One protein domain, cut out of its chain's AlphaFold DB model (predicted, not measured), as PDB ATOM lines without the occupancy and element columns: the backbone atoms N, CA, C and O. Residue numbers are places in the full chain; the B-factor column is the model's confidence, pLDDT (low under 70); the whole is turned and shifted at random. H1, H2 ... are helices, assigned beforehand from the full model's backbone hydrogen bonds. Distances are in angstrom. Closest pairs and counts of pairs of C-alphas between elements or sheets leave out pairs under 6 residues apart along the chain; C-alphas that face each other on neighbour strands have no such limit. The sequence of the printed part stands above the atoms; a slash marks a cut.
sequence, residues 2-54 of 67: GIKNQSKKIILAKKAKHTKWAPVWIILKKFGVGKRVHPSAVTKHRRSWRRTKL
ATOM      1  N   GLY A   2      28.038 -43.105 -62.238       74.88
ATOM      2  CA  GLY A   2      27.779 -43.389 -60.821       74.88
ATOM      3  C   GLY A   2      27.555 -42.112 -60.002       74.88
ATOM      4  O   GLY A   2      28.071 -41.046 -60.340       74.88
ATOM      5  N   ILE A   3      26.784 -42.202 -58.914       80.94
ATOM      6  CA  ILE A   3      26.579 -41.068 -58.000       80.94
ATOM      7  C   ILE A   3      27.913 -40.764 -57.305       80.94
ATOM      8  O   ILE A   3      28.290 -41.466 -56.370       80.94
ATOM      9  N   LYS A   4      28.603 -39.704 -57.746       79.94
ATOM     10  CA  LYS A   4      29.896 -39.262 -57.185       79.94
ATOM     11  C   LYS A   4      29.784 -38.785 -55.729       79.94
ATOM     12  O   LYS A   4      30.717 -38.918 -54.949       79.94
ATOM     13  N   ASN A   5      28.621 -38.258 -55.337       86.50
ATOM     14  CA  ASN A   5      28.375 -37.777 -53.979       86.50
ATOM     15  C   ASN A   5      27.930 -38.924 -53.047       86.50
ATOM     16  O   ASN A   5      26.786 -39.389 -53.116       86.50
ATOM     17  N   GLN A   6      28.820 -39.341 -52.142       88.00
ATOM     18  CA  GLN A   6      28.571 -40.449 -51.216       88.00
ATOM     19  C   GLN A   6      27.393 -40.193 -50.263       88.00
ATOM     20  O   GLN A   6      26.565 -41.084 -50.073       88.00
ATOM     21  N   SER A   7      27.237 -38.981 -49.717       87.12
ATOM     22  CA  SER A   7      26.129 -38.686 -48.794       87.12
ATOM     23  C   SER A   7      24.777 -38.769 -49.503       87.12
ATOM     24  O   SER A   7      23.836 -39.383 -48.993       87.12
ATOM     25  N   LYS A   8      24.700 -38.265 -50.741       88.88
ATOM     26  CA  LYS A   8      23.521 -38.430 -51.599       88.88
ATOM     27  C   LYS A   8      23.232 -39.911 -51.864       88.88
ATOM     28  O   LYS A   8      22.075 -40.321 -51.772       88.88
ATOM     29  N   LYS A   9      24.260 -40.716 -52.155       90.31
ATOM     30  CA  LYS A   9      24.133 -42.167 -52.386       90.31
ATOM     31  C   LYS A   9      23.569 -42.883 -51.155       90.31
ATOM     32  O   LYS A   9      22.623 -43.654 -51.296       90.31
ATOM     33  N   ILE A  10      24.080 -42.586 -49.960       91.81
ATOM     34  CA  ILE A  10      23.616 -43.179 -48.695       91.81
ATOM     35  C   ILE A  10      22.143 -42.838 -48.434       91.81
ATOM     36  O   ILE A  10      21.342 -43.728 -48.138       91.81
ATOM     37  N   ILE A  11      21.752 -41.570 -48.597       91.88
ATOM     38  CA  ILE A  11      20.359 -41.139 -48.397       91.88
ATOM     39  C   ILE A  11      19.434 -41.845 -49.391       91.88
ATOM     40  O   ILE A  11      18.380 -42.355 -49.001       91.88
ATOM     41  N   LEU A  12      19.823 -41.918 -50.665       92.12
ATOM     42  CA  LEU A  12      19.048 -42.613 -51.693       92.12
ATOM     43  C   LEU A  12      18.925 -44.109 -51.400       92.12
ATOM     44  O   LEU A  12      17.820 -44.641 -51.499       92.12
ATOM     45  N   ALA A  13      20.000 -44.766 -50.962       92.50
ATOM     46  CA  ALA A  13      19.975 -46.173 -50.568       92.50
ATOM     47  C   ALA A  13      19.021 -46.414 -49.386       92.50
ATOM     48  O   ALA A  13      18.196 -47.328 -49.430       92.50
ATOM     49  N   LYS A  14      19.050 -45.554 -48.358       92.69
ATOM     50  CA  LYS A  14      18.106 -45.625 -47.229       92.69
ATOM     51  C   LYS A  14      16.660 -45.449 -47.698       92.69
ATOM     52  O   LYS A  14      15.793 -46.236 -47.335       92.69
ATOM     53  N   LYS A  15      16.388 -44.460 -48.556       92.44
ATOM     54  CA  LYS A  15      15.038 -44.214 -49.090       92.44
ATOM     55  C   LYS A  15      14.557 -45.316 -50.036       92.44
ATOM     56  O   LYS A  15      13.355 -45.556 -50.087       92.44
ATOM     57  N   ALA A  16      15.456 -46.000 -50.740       91.75
ATOM     58  CA  ALA A  16      15.124 -47.175 -51.543       91.75
ATOM     59  C   ALA A  16      14.654 -48.346 -50.667       91.75
ATOM     60  O   ALA A  16      13.694 -49.020 -51.014       91.75
ATOM     61  N   LYS A  17      15.240 -48.542 -49.476       90.31
ATOM     62  CA  LYS A  17      14.765 -49.570 -48.530       90.31
ATOM     63  C   LYS A  17      13.323 -49.323 -48.062       90.31
ATOM     64  O   LYS A  17      12.600 -50.275 -47.796       90.31
ATOM     65  N   HIS A  18      12.882 -48.064 -48.016       89.06
ATOM     66  CA  HIS A  18      11.545 -47.674 -47.551       89.06
ATOM     67  C   HIS A  18      10.441 -47.824 -48.624       89.06
ATOM     68  O   HIS A  18       9.302 -47.434 -48.395       89.06
ATOM     69  N   THR A  19      10.732 -48.333 -49.828       91.94
ATOM     70  CA  THR A  19       9.695 -48.527 -50.866       91.94
ATOM     71  C   THR A  19       8.945 -49.853 -50.731       91.94
ATOM     72  O   THR A  19       7.914 -50.044 -51.385       91.94
ATOM     73  N   LYS A  20       9.462 -50.769 -49.904       90.50
ATOM     74  CA  LYS A  20       8.869 -52.082 -49.641       90.50
ATOM     75  C   LYS A  20       7.640 -51.957 -48.734       90.50
ATOM     76  O   LYS A  20       7.520 -51.012 -47.958       90.50
ATOM     77  N   TRP A  21       6.725 -52.912 -48.857       93.12
ATOM     78  CA  TRP A  21       5.610 -53.056 -47.925       93.12
ATOM     79  C   TRP A  21       6.095 -53.502 -46.542       93.12
ATOM     80  O   TRP A  21       7.169 -54.094 -46.414       93.12
ATOM     81  N   ALA A  22       5.279 -53.237 -45.521       91.62
ATOM     82  CA  ALA A  22       5.471 -53.813 -44.203       91.62
ATOM     83  C   ALA A  22       5.505 -55.353 -44.297       91.62
ATOM     84  O   ALA A  22       4.708 -55.942 -45.035       91.62
ATOM     85  N   PRO A  23       6.411 -56.016 -43.565       90.88
ATOM     86  CA  PRO A  23       6.439 -57.468 -43.492       90.88
ATOM     87  C   PRO A  23       5.130 -58.061 -42.962       90.88
ATOM     88  O   PRO A  23       4.508 -57.501 -42.057       90.88
ATOM     89  N   VAL A  24       4.766 -59.242 -43.465       89.62
ATOM     90  CA  VAL A  24       3.536 -59.953 -43.069       89.62
ATOM     91  C   VAL A  24       3.507 -60.252 -41.569       89.62
ATOM     92  O   VAL A  24       2.474 -60.088 -40.927       89.62
ATOM     93  N   TRP A  25       4.651 -60.586 -40.970       91.25
ATOM     94  CA  TRP A  25       4.727 -60.850 -39.532       91.25
ATOM     95  C   TRP A  25       4.328 -59.640 -38.669       91.25
ATOM     96  O   TRP A  25       3.872 -59.829 -37.544       91.25
ATOM     97  N   ILE A  26       4.441 -58.402 -39.174       93.06
ATOM     98  CA  ILE A  26       3.970 -57.213 -38.443       93.06
ATOM     99  C   ILE A  26       2.443 -57.200 -38.367       93.06
ATOM    100  O   ILE A  26       1.888 -56.817 -37.340       93.06
ATOM    101  N   ILE A  27       1.759 -57.636 -39.427       91.00
ATOM    102  CA  ILE A  27       0.296 -57.746 -39.428       91.00
ATOM    103  C   ILE A  27      -0.137 -58.752 -38.368       91.00
ATOM    104  O   ILE A  27      -1.001 -58.434 -37.559       91.00
ATOM    105  N   LEU A  28       0.521 -59.915 -38.324       91.25
ATOM    106  CA  LEU A  28       0.240 -60.949 -37.327       91.25
ATOM    107  C   LEU A  28       0.433 -60.424 -35.899       91.25
ATOM    108  O   LEU A  28      -0.434 -60.630 -35.057       91.25
ATOM    109  N   LYS A  29       1.521 -59.686 -35.640       92.12
ATOM    110  CA  LYS A  29       1.777 -59.091 -34.318       92.12
ATOM    111  C   LYS A  29       0.782 -57.993 -33.938       92.12
ATOM    112  O   LYS A  29       0.441 -57.877 -32.770       92.12
ATOM    113  N   LYS A  30       0.354 -57.159 -34.891       92.56
ATOM    114  CA  LYS A  30      -0.488 -55.985 -34.610       92.56
ATOM    115  C   LYS A  30      -1.984 -56.302 -34.574       92.56
ATOM    116  O   LYS A  30      -2.702 -55.704 -33.784       92.56
ATOM    117  N   PHE A  31      -2.456 -57.178 -35.457       91.62
ATOM    118  CA  PHE A  31      -3.884 -57.466 -35.635       91.62
ATOM    119  C   PHE A  31      -4.284 -58.869 -35.165       91.62
ATOM    120  O   PHE A  31      -5.476 -59.160 -35.087       91.62
ATOM    121  N   GLY A  32      -3.316 -59.726 -34.843       90.31
ATOM    122  CA  GLY A  32      -3.553 -61.115 -34.477       90.31
ATOM    123  C   GLY A  32      -3.542 -62.065 -35.676       90.31
ATOM    124  O   GLY A  32      -3.592 -61.669 -36.846       90.31
ATOM    125  N   VAL A  33      -3.449 -63.355 -35.362       89.25
ATOM    126  CA  VAL A  33      -3.418 -64.440 -36.348       89.25
ATOM    127  C   VAL A  33      -4.785 -64.562 -37.036       89.25
ATOM    128  O   VAL A  33      -5.828 -64.362 -36.421       89.25
ATOM    129  N   GLY A  34      -4.786 -64.851 -38.341       85.31
ATOM    130  CA  GLY A  34      -6.010 -65.085 -39.123       85.31
ATOM    131  C   GLY A  34      -6.680 -63.831 -39.699       85.31
ATOM    132  O   GLY A  34      -7.597 -63.946 -40.513       85.31
ATOM    133  N   LYS A  35      -6.215 -62.621 -39.359       86.69
ATOM    134  CA  LYS A  35      -6.738 -61.384 -39.959       86.69
ATOM    135  C   LYS A  35      -6.162 -61.164 -41.363       86.69
ATOM    136  O   LYS A  35      -4.953 -61.032 -41.542       86.69
ATOM    137  N   ARG A  36      -7.039 -61.052 -42.366       86.44
ATOM    138  CA  ARG A  36      -6.692 -60.770 -43.775       86.44
ATOM    139  C   ARG A  36      -6.500 -59.268 -44.029       86.44
ATOM    140  O   ARG A  36      -7.160 -58.677 -44.877       86.44
ATOM    141  N   VAL A  37      -5.618 -58.628 -43.261       91.62
ATOM    142  CA  VAL A  37      -5.312 -57.194 -43.405       91.62
ATOM    143  C   VAL A  37      -4.125 -57.014 -44.345       91.62
ATOM    144  O   VAL A  37      -3.058 -57.585 -44.131       91.62
ATOM    145  N   HIS A  38      -4.283 -56.193 -45.382       92.19
ATOM    146  CA  HIS A  38      -3.199 -55.909 -46.320       92.19
ATOM    147  C   HIS A  38      -2.104 -55.025 -45.667       92.19
ATOM    148  O   HIS A  38      -2.435 -54.081 -44.939       92.19
ATOM    149  N   PRO A  39      -0.798 -55.237 -45.955       92.62
ATOM    150  CA  PRO A  39       0.309 -54.474 -45.353       92.62
ATOM    151  C   PRO A  39       0.233 -52.954 -45.516       92.62
ATOM    152  O   PRO A  39       0.891 -52.211 -44.780       92.62
ATOM    153  N   SER A  40      -0.563 -52.468 -46.469       90.88
ATOM    154  CA  SER A  40      -0.826 -51.040 -46.653       90.88
ATOM    155  C   SER A  40      -1.409 -50.367 -45.423       90.88
ATOM    156  O   SER A  40      -1.082 -49.209 -45.189       90.88
ATOM    157  N   ALA A  41      -2.184 -51.084 -44.608       91.25
ATOM    158  CA  ALA A  41      -2.761 -50.543 -43.380       91.25
ATOM    159  C   ALA A  41      -1.695 -50.167 -42.332       91.25
ATOM    160  O   ALA A  41      -1.925 -49.316 -41.478       91.25
ATOM    161  N   VAL A  42      -0.511 -50.790 -42.390       92.31
ATOM    162  CA  VAL A  42       0.608 -50.515 -41.470       92.31
ATOM    163  C   VAL A  42       1.688 -49.658 -42.125       92.31
ATOM    164  O   VAL A  42       2.388 -48.898 -41.455       92.31
ATOM    165  N   THR A  43       1.846 -49.766 -43.444       93.31
ATOM    166  CA  THR A  43       2.927 -49.107 -44.182       93.31
ATOM    167  C   THR A  43       2.652 -47.611 -44.342       93.31
ATOM    168  O   THR A  43       2.163 -47.166 -45.376       93.31
ATOM    169  N   LYS A  44       3.023 -46.812 -43.337       88.19
ATOM    170  CA  LYS A  44       2.843 -45.347 -43.344       88.19
ATOM    171  C   LYS A  44       3.722 -44.631 -44.372       88.19
ATOM    172  O   LYS A  44       3.330 -43.626 -44.955       88.19
ATOM    173  N   HIS A  45       4.934 -45.133 -44.588       86.06
ATOM    174  CA  HIS A  45       5.941 -44.466 -45.410       86.06
ATOM    175  C   HIS A  45       6.358 -45.349 -46.582       86.06
ATOM    176  O   HIS A  45       7.414 -45.971 -46.542       86.06
ATOM    177  N   ARG A  46       5.540 -45.370 -47.640       90.88
ATOM    178  CA  ARG A  46       5.885 -45.973 -48.935       90.88
ATOM    179  C   ARG A  46       6.043 -44.876 -49.980       90.88
ATOM    180  O   ARG A  46       5.177 -44.019 -50.123       90.88
ATOM    181  N   ARG A  47       7.150 -44.892 -50.722       91.69
ATOM    182  CA  ARG A  47       7.460 -43.858 -51.720       91.69
ATOM    183  C   ARG A  47       7.403 -44.412 -53.139       91.69
ATOM    184  O   ARG A  47       7.964 -45.470 -53.407       91.69
ATOM    185  N   SER A  48       6.836 -43.636 -54.061       91.75
ATOM    186  CA  SER A  48       6.986 -43.831 -55.508       91.75
ATOM    187  C   SER A  48       7.745 -42.656 -56.120       91.75
ATOM    188  O   SER A  48       7.485 -41.504 -55.783       91.75
ATOM    189  N   TRP A  49       8.674 -42.928 -57.037       90.50
ATOM    190  CA  TRP A  49       9.468 -41.890 -57.705       90.50
ATOM    191  C   TRP A  49       8.641 -40.992 -58.634       90.50
ATOM    192  O   TRP A  49       9.034 -39.848 -58.876       90.50
ATOM    193  N   ARG A  50       7.502 -41.490 -59.135       90.94
ATOM    194  CA  ARG A  50       6.577 -40.715 -59.973       90.94
ATOM    195  C   ARG A  50       5.784 -39.708 -59.143       90.94
ATOM    196  O   ARG A  50       5.691 -38.559 -59.545       90.94
ATOM    197  N   ARG A  51       5.301 -40.123 -57.964       92.50
ATOM    198  CA  ARG A  51       4.420 -39.316 -57.103       92.50
ATOM    199  C   ARG A  51       5.164 -38.413 -56.119       92.50
ATOM    200  O   ARG A  51       4.819 -37.252 -55.982       92.50
ATOM    201  N   THR A  52       6.185 -38.929 -55.433       91.44
ATOM    202  CA  THR A  52       6.834 -38.228 -54.312       91.44
ATOM    203  C   THR A  52       8.330 -38.060 -54.563       91.44
ATOM    204  O   THR A  52       9.120 -39.018 -54.514       91.44
ATOM    205  N   LYS A  53       8.737 -36.820 -54.848       90.69
ATOM    206  CA  LYS A  53      10.129 -36.458 -55.142       90.69
ATOM    207  C   LYS A  53      10.942 -36.291 -53.857       90.69
ATOM    208  O   LYS A  53      10.426 -35.911 -52.812       90.69
ATOM    209  N   LEU A  54      12.230 -36.625 -53.935       90.75
ATOM    210  CA  LEU A  54      13.174 -36.467 -52.830       90.75
ATOM    211  C   LEU A  54      13.970 -35.179 -53.052       90.75
ATOM    212  O   LEU A  54      14.854 -35.145 -53.904       90.75
TER     213      LEU A  54
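This is residues 2 to 54 of the 67 residues of an uncharacterized protein of Candidatus Pacearchaeota archaeon CG10_big_fil_rev_8_21_14_0_10_34_12 (UniProt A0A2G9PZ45). This is a long, thin chain with little regular structure: helix H1 lies toward one end, H2 toward the other, and the stretch after H2, residues 32 to 54, folds back in the direction of H1 without a named element. Residues 4 to 10, of which 6 to 10 belong to H1, stick out free. The printed part has 53 residues with two named helices, H1 then H2, and no named strand; the class is all helix, with 20 residues in named elements. It is only just extended, close to loose, with a radius of gyration of the C-alphas of 15.0 A and spans of 48 by 20 by 14 A, a rod.

H1, residues 6 to 17, and H2, residues 24 to 31, are apart, with no C-alpha of the one within 8 A of the other. A short link of 6 residues joins them. In H1 and H2 every O i to N i+4 pair is within hydrogen-bond range.

H1 begins at C-alpha 6 (28.571, -40.449, -51.216) and measures 16.8 A from first to last C-alpha. H2 measures 10.8 A and ends at C-alpha 31 (-3.884, -57.466, -35.635).

The C-alphas farthest apart, of Lys 4 and Gly 34, are 47.8 A apart. The printed part has no cut, and no printed residue is under 70 in pLDDT.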